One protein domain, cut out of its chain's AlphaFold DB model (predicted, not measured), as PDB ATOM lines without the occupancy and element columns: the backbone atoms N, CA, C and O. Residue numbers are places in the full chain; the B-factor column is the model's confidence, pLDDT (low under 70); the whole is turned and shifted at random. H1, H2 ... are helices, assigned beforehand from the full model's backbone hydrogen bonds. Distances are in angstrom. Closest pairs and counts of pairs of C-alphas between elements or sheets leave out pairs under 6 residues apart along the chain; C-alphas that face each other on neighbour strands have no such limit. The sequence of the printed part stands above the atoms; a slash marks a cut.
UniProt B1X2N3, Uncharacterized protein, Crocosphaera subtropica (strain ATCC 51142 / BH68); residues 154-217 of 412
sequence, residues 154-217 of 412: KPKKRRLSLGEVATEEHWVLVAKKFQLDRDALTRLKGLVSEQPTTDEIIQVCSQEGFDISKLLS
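Overview. This is residues 154 to 217 of the 412 residues of an uncharacterized protein of Crocosphaera subtropica (strain ATCC 51142 / BH68) (UniProt B1X2N3). Three short helices make a small rounded ball, their centres set as a triangle: H1 and H3 run the same way at a small angle, with a gap between them, and H2 stands steeply to both. The two end stretches, residues 154 to 167 and 208 to 217, lie largely on the side away from H2. The printed part has 64 residues, with three named helices in the order H1, H2, H3 and no named strand; the class is all helix, though under half of the residues, 29, are in named elements. The whole is compact, with a radius of gyration of the C-alphas of 10.3 A and spans of 24 by 22 by 21 A.

Arrangement. H1, residues 168 to 178, and H2, residues 182 to 189, are close but not clearly touching; their closest C-alphas, those of Ala 175 and Leu 185, are 6.3 A apart. They run opposite ways at a steep tilt of 63 degrees. H3, residues 198 to 207, is close to H1 but not clearly touching, with the closest C-alphas, those of His 170 and Thr 198, 7.8 A apart. H1 and H3 run the same way at a shallow tilt of 30 degrees. H2 and H3 are close but not clearly touching, with the closest C-alphas, those of Leu 188 and Val 204, 7.2 A apart. Their steep tilt of 68 degrees, opposite ways, is only just short of about perpendicular. In H1, H2 and H3 every O i to N i+4 pair is within hydrogen-bond range.

Along the chain. H1 is the longest helix, 15.6 A from C-alpha 168 at (-31.187, -6.709, 16.254) to C-alpha 178. H2 measures 10.4 A, and H3 14.3 A, ending with C-alpha 207 at (-21.427, 10.181, 22.908).

Size, cuts and confidence. The C-alphas farthest apart, those of Asp 183 and Ser 217, are 26.7 A apart. The printed part has no cut. The link from H1 to H2 is tight, and that from H2 to H3 is short. Mean pLDDT of the printed part is 89.7, and no printed residue is under 70.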
ATOM      1  N   LYS A 154     -40.639  -3.944  13.070       80.56
ATOM      2  CA  LYS A 154     -41.245  -3.131  14.128       80.56
ATOM      3  C   LYS A 154     -40.621  -3.545  15.453       80.56
ATOM      4  O   LYS A 154     -40.649  -4.731  15.771       80.56
ATOM      5  N   PRO A 155     -40.093  -2.599  16.245       77.88
ATOM      6  CA  PRO A 155     -39.526  -2.959  17.531       77.88
ATOM      7  C   PRO A 155     -40.657  -3.440  18.441       77.88
ATOM      8  O   PRO A 155     -41.665  -2.740  18.598       77.88
ATOM      9  N   LYS A 156     -40.495  -4.635  19.019       80.94
ATOM     10  CA  LYS A 156     -41.444  -5.196  19.992       80.94
ATOM     11  C   LYS A 156     -41.426  -4.379  21.283       80.94
ATOM     12  O   LYS A 156     -42.477  -4.013  21.809       80.94
ATOM     13  N   LYS A 157     -40.228  -4.014  21.749       79.75
ATOM     14  CA  LYS A 157     -40.028  -3.140  22.909       79.75
ATOM     15  C   LYS A 157     -40.136  -1.661  22.516       79.75
ATOM     16  O   LYS A 157     -39.752  -1.243  21.427       79.75
ATOM     17  N   ARG A 158     -40.660  -0.831  23.425       86.12
ATOM     18  CA  ARG A 158     -40.723   0.641  23.258       86.12
ATOM     19  C   ARG A 158     -39.536   1.372  23.895       86.12
ATOM     20  O   ARG A 158     -39.392   2.583  23.668       86.12
ATOM     21  N   ARG A 159     -38.775   0.661  24.727       89.44
ATOM     22  CA  ARG A 159     -37.640   1.117  25.531       89.44
ATOM     23  C   ARG A 159     -36.597   0.004  25.614       89.44
ATOM     24  O   ARG A 159     -36.965  -1.157  25.450       89.44
ATOM     25  N   LEU A 160     -35.350   0.389  25.838       91.44
ATOM     26  CA  LEU A 160     -34.273  -0.509  26.230       91.44
ATOM     27  C   LEU A 160     -34.311  -0.687  27.749       91.44
ATOM     28  O   LEU A 160     -34.688   0.246  28.462       91.44
ATOM     29  N   SER A 161     -33.939  -1.875  28.201       90.69
ATOM     30  CA  SER A 161     -33.683  -2.201  29.603       90.69
ATOM     31  C   SER A 161     -32.175  -2.321  29.770       90.69
ATOM     32  O   SER A 161     -31.535  -2.836  28.862       90.69
ATOM     33  N   LEU A 162     -31.617  -1.815  30.868       89.94
ATOM     34  CA  LEU A 162     -30.176  -1.909  31.132       89.94
ATOM     35  C   LEU A 162     -29.761  -3.356  31.430       89.94
ATOM     36  O   LEU A 162     -30.564  -4.147  31.927       89.94
ATOM     37  N   GLY A 163     -28.502  -3.679  31.154       86.94
ATOM     38  CA  GLY A 163     -27.863  -4.968  31.404       86.94
ATOM     39  C   GLY A 163     -28.222  -6.087  30.424       86.94
ATOM     40  O   GLY A 163     -27.763  -7.212  30.605       86.94
ATOM     41  N   GLU A 164     -29.037  -5.832  29.397       92.06
ATOM     42  CA  GLU A 164     -29.409  -6.862  28.424       92.06
ATOM     43  C   GLU A 164     -28.359  -6.980  27.310       92.06
ATOM     44  O   GLU A 164     -27.846  -5.979  26.802       92.06
ATOM     45  N   VAL A 165     -28.092  -8.208  26.854       92.62
ATOM     46  CA  VAL A 165     -27.338  -8.427  25.610       92.62
ATOM     47  C   VAL A 165     -28.157  -7.880  24.448       92.62
ATOM     48  O   VAL A 165     -29.348  -8.184  24.289       92.62
ATOM     49  N   ALA A 166     -27.536  -7.041  23.629       91.94
ATOM     50  CA  ALA A 166     -28.243  -6.344  22.590       91.94
ATOM     51  C   ALA A 166     -28.463  -7.214  21.350       91.94
ATOM     52  O   ALA A 166     -27.541  -7.769  20.763       91.94
ATOM     53  N   THR A 167     -29.720  -7.291  20.919       91.31
ATOM     54  CA  THR A 167     -30.138  -7.995  19.709       91.31
ATOM     55  C   THR A 167     -30.491  -7.008  18.597       91.31
ATOM     56  O   THR A 167     -30.619  -5.798  18.817       91.31
ATOM     57  N   GLU A 168     -30.733  -7.521  17.389       88.31
ATOM     58  CA  GLU A 168     -31.187  -6.709  16.254       88.31
ATOM     59  C   GLU A 168     -32.479  -5.927  16.562       88.31
ATOM     60  O   GLU A 168     -32.666  -4.808  16.083       88.31
ATOM     61  N   GLU A 169     -33.356  -6.451  17.427       88.50
ATOM     62  CA  GLU A 169     -34.582  -5.749  17.828       88.50
ATOM     63  C   GLU A 169     -34.297  -4.427  18.560       88.50
ATOM     64  O   GLU A 169     -35.044  -3.452  18.400       88.50
ATOM     65  N   HIS A 170     -33.211  -4.362  19.334       92.50
ATOM     66  CA  HIS A 170     -32.793  -3.140  20.019       92.50
ATOM     67  C   HIS A 170     -32.304  -2.093  19.018       92.50
ATOM     68  O   HIS A 170     -32.697  -0.929  19.102       92.50
ATOM     69  N   TRP A 171     -31.557  -2.507  17.997       91.81
ATOM     70  CA  TRP A 171     -31.118  -1.622  16.920       91.81
ATOM     71  C   TRP A 171     -32.275  -1.090  16.076       91.81
ATOM     72  O   TRP A 171     -32.297   0.095  15.737       91.81
ATOM     73  N   VAL A 172     -33.294  -1.913  15.821       89.75
ATOM     74  CA  VAL A 172     -34.546  -1.465  15.191       89.75
ATOM     75  C   VAL A 172     -35.234  -0.386  16.041       89.75
ATOM     76  O   VAL A 172     -35.772   0.589  15.504       89.75
ATOM     77  N   LEU A 173     -35.212  -0.514  17.373       91.88
ATOM     78  CA  LEU A 173     -35.743   0.516  18.268       91.88
ATOM     79  C   LEU A 173     -34.926   1.813  18.191       91.88
ATOM     80  O   LEU A 173     -35.528   2.882  18.068       91.88
ATOM     81  N   VAL A 174     -33.595   1.726  18.234       92.12
ATOM     82  CA  VAL A 174     -32.678   2.877  18.134       92.12
ATOM     83  C   VAL A 174     -32.904   3.632  16.826       92.12
ATOM     84  O   VAL A 174     -33.217   4.827  16.847       92.12
ATOM     85  N   ALA A 175     -32.890   2.914  15.698       90.44
ATOM     86  CA  ALA A 175     -33.158   3.468  14.376       90.44
ATOM     87  C   ALA A 175     -34.498   4.208  14.329       90.44
ATOM     88  O   ALA A 175     -34.589   5.338  13.846       90.44
ATOM     89  N   LYS A 176     -35.547   3.617  14.912       88.75
ATOM     90  CA  LYS A 176     -36.877   4.228  14.955       88.75
ATOM     91  C   LYS A 176     -36.937   5.471  15.847       88.75
ATOM     92  O   LYS A 176     -37.624   6.430  15.494       88.75
ATOM     93  N   LYS A 177     -36.295   5.461  17.018       91.31
ATOM     94  CA  LYS A 177     -36.369   6.567  17.992       91.31
ATOM     95  C   LYS A 177     -35.588   7.793  17.550       91.31
ATOM     96  O   LYS A 177     -36.040   8.910  17.813       91.31
ATOM     97  N   PHE A 178     -34.478   7.582  16.855       91.06
ATOM     98  CA  PHE A 178     -33.631   8.654  16.344       91.06
ATOM     99  C   PHE A 178     -33.815   8.926  14.848       91.06
ATOM    100  O   PHE A 178     -33.212   9.857  14.332       91.06
ATOM    101  N   GLN A 179     -34.715   8.196  14.178       87.06
ATOM    102  CA  GLN A 179     -34.991   8.330  12.739       87.06
ATOM    103  C   GLN A 179     -33.728   8.156  11.885       87.06
ATOM    104  O   GLN A 179     -33.525   8.873  10.904       87.06
ATOM    105  N   LEU A 180     -32.888   7.202  12.283       85.25
ATOM    106  CA  LEU A 180     -31.626   6.911  11.616       85.25
ATOM    107  C   LEU A 180     -31.889   6.246  10.271       85.25
ATOM    108  O   LEU A 180     -32.808   5.433  10.131       85.25
ATOM    109  N   ASP A 181     -31.073   6.598   9.287       78.94
ATOM    110  CA  ASP A 181     -30.954   5.818   8.066       78.94
ATOM    111  C   ASP A 181     -29.998   4.632   8.268       78.94
ATOM    112  O   ASP A 181     -29.434   4.423   9.346       78.94
ATOM    113  N   ARG A 182     -29.879   3.804   7.227       79.00
ATOM    114  CA  ARG A 182     -29.080   2.577   7.257       79.00
ATOM    115  C   ARG A 182     -27.605   2.868   7.533       79.00
ATOM    116  O   ARG A 182     -27.000   2.147   8.322       79.00
ATOM    117  N   ASP A 183     -27.057   3.921   6.936       80.88
ATOM    118  CA  ASP A 183     -25.644   4.285   7.078       80.88
ATOM    119  C   ASP A 183     -25.344   4.752   8.503       80.88
ATOM    120  O   ASP A 183     -24.411   4.255   9.133       80.88
ATOM    121  N   ALA A 184     -26.180   5.638   9.059       86.38
ATOM    122  CA  ALA A 184     -26.027   6.090  10.438       86.38
ATOM    123  C   ALA A 184     -26.188   4.938  11.441       86.38
ATOM    124  O   ALA A 184     -25.434   4.853  12.409       86.38
ATOM    125  N   LEU A 185     -27.137   4.024  11.202       89.75
ATOM    126  CA  LEU A 185     -27.314   2.842  12.045       89.75
ATOM    127  C   LEU A 185     -26.112   1.892  11.959       89.75
ATOM    128  O   LEU A 185     -25.680   1.371  12.981       89.75
ATOM    129  N   THR A 186     -25.567   1.681  10.760       88.62
ATOM    130  CA  THR A 186     -24.394   0.817  10.543       88.62
ATOM    131  C   THR A 186     -23.159   1.409  11.211       88.62
ATOM    132  O   THR A 186     -22.438   0.688  11.893       88.62
ATOM    133  N   ARG A 187     -22.958   2.730  11.105       91.62
ATOM    134  CA  ARG A 187     -21.892   3.431  11.828       91.62
ATOM    135  C   ARG A 187     -22.026   3.235  13.337       91.62
ATOM    136  O   ARG A 187     -21.047   2.869  13.967       91.62
ATOM    137  N   LEU A 188     -23.218   3.423  13.907       92.50
ATOM    138  CA  LEU A 188     -23.444   3.216  15.345       92.50
ATOM    139  C   LEU A 188     -23.184   1.771  15.783       92.50
ATOM    140  O   LEU A 188     -22.587   1.559  16.831       92.50
ATOM    141  N   LYS A 189     -23.591   0.785  14.976       92.62
ATOM    142  CA  LYS A 189     -23.281  -0.630  15.228       92.62
ATOM    143  C   LYS A 189     -21.781  -0.924  15.178       92.62
ATOM    144  O   LYS A 189     -21.330  -1.812  15.880       92.62
ATOM    145  N   GLY A 190     -21.021  -0.194  14.364       91.62
ATOM    146  CA  GLY A 190     -19.567  -0.336  14.279       91.62
ATOM    147  C   GLY A 190     -18.792   0.304  15.434       91.62
ATOM    148  O   GLY A 190     -17.583   0.122  15.506       91.62
ATOM    149  N   LEU A 191     -19.455   1.066  16.311       92.69
ATOM    150  CA  LEU A 191     -18.834   1.706  17.480       92.69
ATOM    151  C   LEU A 191     -18.957   0.878  18.761       92.69
ATOM    152  O   LEU A 191     -18.422   1.277  19.791       92.69
ATOM    153  N   VAL A 192     -19.686  -0.233  18.711       93.75
ATOM    154  CA  VAL A 192     -19.878  -1.128  19.850       93.75
ATOM    155  C   VAL A 192     -19.146  -2.450  19.624       93.75
ATOM    156  O   VAL A 192     -18.772  -2.783  18.498       93.75
ATOM    157  N   SER A 193     -18.965  -3.217  20.694       91.44
ATOM    158  CA  SER A 193     -18.411  -4.567  20.663       91.44
ATOM    159  C   SER A 193     -19.268  -5.552  19.846       91.44
ATOM    160  O   SER A 193     -20.435  -5.293  19.544       91.44
ATOM    161  N   GLU A 194     -18.701  -6.709  19.478       84.50
ATOM    162  CA  GLU A 194     -19.400  -7.735  18.678       84.50
ATOM    163  C   GLU A 194     -20.646  -8.311  19.373       84.50
ATOM    164  O   GLU A 194     -21.610  -8.697  18.707       84.50
ATOM    165  N   GLN A 195     -20.648  -8.347  20.709       88.00
ATOM    166  CA  GLN A 195     -21.798  -8.725  21.534       88.00
ATOM    167  C   GLN A 195     -22.150  -7.570  22.470       88.00
ATOM    168  O   GLN A 195     -21.888  -7.635  23.674       88.00
ATOM    169  N   PRO A 196     -22.733  -6.500  21.917       92.19
ATOM    170  CA  PRO A 196     -22.897  -5.275  22.662       92.19
ATOM    171  C   PRO A 196     -23.975  -5.439  23.717       92.19
ATOM    172  O   PRO A 196     -24.963  -6.142  23.507       92.19
ATOM    173  N   THR A 197     -23.825  -4.764  24.848       94.12
ATOM    174  CA  THR A 197     -24.909  -4.638  25.828       94.12
ATOM    175  C   THR A 197     -25.764  -3.419  25.508       94.12
ATOM    176  O   THR A 197     -25.365  -2.498  24.792       94.12
ATOM    177  N   THR A 198     -26.980  -3.379  26.041       93.06
ATOM    178  CA  THR A 198     -27.841  -2.195  25.957       93.06
ATOM    179  C   THR A 198     -27.172  -0.941  26.512       93.06
ATOM    180  O   THR A 198     -27.384   0.141  25.970       93.06
ATOM    181  N   ASP A 199     -26.353  -1.083  27.551       92.19
ATOM    182  CA  ASP A 199     -25.607  -0.012  28.213       92.19
ATOM    183  C   ASP A 199     -24.565   0.584  27.271       92.19
ATOM    184  O   ASP A 199     -24.478   1.805  27.148       92.19
ATOM    185  N   GLU A 200     -23.862  -0.273  26.529       93.12
ATOM    186  CA  GLU A 200     -22.900   0.133  25.507       93.12
ATOM    187  C   GLU A 200     -23.588   0.891  24.359       93.12
ATOM    188  O   GLU A 200     -23.145   1.969  23.962       93.12
ATOM    189  N   ILE A 201     -24.745   0.402  23.889       94.38
ATOM    190  CA  ILE A 201     -25.565   1.119  22.895       94.38
ATOM    191  C   ILE A 201     -25.950   2.509  23.408       94.38
ATOM    192  O   ILE A 201     -25.890   3.486  22.658       94.38
ATOM    193  N   ILE A 202     -26.379   2.611  24.668       94.44
ATOM    194  CA  ILE A 202     -26.785   3.881  25.280       94.44
ATOM    195  C   ILE A 202     -25.587   4.821  25.398       94.44
ATOM    196  O   ILE A 202     -25.724   5.999  25.068       94.44
ATOM    197  N   GLN A 203     -24.427   4.310  25.811       92.88
ATOM    198  CA  GLN A 203     -23.190   5.073  25.926       92.88
ATOM    199  C   GLN A 203     -22.761   5.646  24.573       92.88
ATOM    200  O   GLN A 203     -22.596   6.861  24.464       92.88
ATOM    201  N   VAL A 204     -22.686   4.816  23.529       94.44
ATOM    202  CA  VAL A 204     -22.356   5.262  22.166       94.44
ATOM    203  C   VAL A 204     -23.382   6.273  21.653       94.44
ATOM    204  O   VAL A 204     -23.021   7.320  21.118       94.44
ATOM    205  N   CYS A 205     -24.678   6.022  21.865       93.62
ATOM    206  CA  CYS A 205     -25.714   6.980  21.478       93.62
ATOM    207  C   CYS A 205     -25.555   8.323  22.210       93.62
ATOM    208  O   CYS A 205     -25.747   9.374  21.601       93.62
ATOM    209  N   SER A 206     -25.208   8.298  23.498       92.25
ATOM    210  CA  SER A 206     -24.967   9.504  24.292       92.25
ATOM    211  C   SER A 206     -23.743  10.276  23.791       92.25
ATOM    212  O   SER A 206     -23.805  11.500  23.692       92.25
ATOM    213  N   GLN A 207     -22.656   9.582  23.444       91.69
ATOM    214  CA  GLN A 207     -21.427  10.181  22.908       91.69
ATOM    215  C   GLN A 207     -21.653  10.833  21.537       91.69
ATOM    216  O   GLN A 207     -21.146  11.918  21.276       91.69
ATOM    217  N   GLU A 208     -22.493  10.228  20.695       92.50
ATOM    218  CA  GLU A 208     -22.917  10.798  19.408       92.50
ATOM    219  C   GLU A 208     -23.977  11.916  19.558       92.50
ATOM    220  O   GLU A 208     -24.510  12.423  18.570       92.50
ATOM    221  N   GLY A 209     -24.299  12.325  20.792       89.75
ATOM    222  CA  GLY A 209     -25.195  13.448  21.080       89.75
ATOM    223  C   GLY A 209     -26.685  13.127  20.950       89.75
ATOM    224  O   GLY A 209     -27.518  14.040  20.908       89.75
ATOM    225  N   PHE A 210     -27.064  11.848  20.886       92.56
ATOM    226  CA  PHE A 210     -28.469  11.463  20.869       92.56
ATOM    227  C   PHE A 210     -29.097  11.538  22.265       92.56
ATOM    228  O   PHE A 210     -28.527  11.136  23.275       92.56
ATOM    229  N   ASP A 211     -30.349  11.995  22.314       91.69
ATOM    230  CA  ASP A 211     -31.124  12.047  23.553       91.69
ATOM    231  C   ASP A 211     -31.564  10.642  24.010       91.69
ATOM    232  O   ASP A 211     -32.638  10.142  23.640       91.69
ATOM    233  N   ILE A 212     -30.747  10.018  24.864       91.69
ATOM    234  CA  ILE A 212     -30.977   8.682  25.445       91.69
ATOM    235  C   ILE A 212     -32.302   8.567  26.214       91.69
ATOM    236  O   ILE A 212     -32.840   7.470  26.384       91.69
ATOM    237  N   SER A 213     -32.919   9.695  26.588       88.25
ATOM    238  CA  SER A 213     -34.253   9.751  27.195       88.25
ATOM    239  C   SER A 213     -35.337   9.094  26.342       88.25
ATOM    240  O   SER A 213     -36.381   8.681  26.856       88.25
ATOM    241  N   LYS A 214     -35.118   9.014  25.025       90.50
ATOM    242  CA  LYS A 214     -36.040   8.375  24.076       90.50
ATOM    243  C   LYS A 214     -35.951   6.848  24.113       90.50
ATOM    244  O   LYS A 214     -36.949   6.189  23.769       90.50
ATOM    245  N   LEU A 215     -34.802   6.318  24.534       92.19
ATOM    246  CA  LEU A 215     -34.485   4.895  24.605       92.19
ATOM    247  C   LEU A 215     -34.790   4.298  25.977       92.19
ATOM    248  O   LEU A 215     -35.350   3.210  26.022       92.19
ATOM    249  N   LEU A 216     -34.524   5.021  27.062       91.94
ATOM    250  CA  LEU A 216     -34.674   4.512  28.429       91.94
ATOM    251  C   LEU A 216     -35.998   4.888  29.102       91.94
ATOM    252  O   LEU A 216     -36.650   5.886  28.759       91.94
ATOM    253  N   SER A 217     -36.408   4.079  30.082       89.44
ATOM    254  CA  SER A 217     -37.437   4.479  31.045       89.44
ATOM    255  C   SER A 217     -36.907   5.589  31.971       89.44
ATOM    256  O   SER A 217     -35.734   5.958  31.912       89.44
TER     257      SER A 217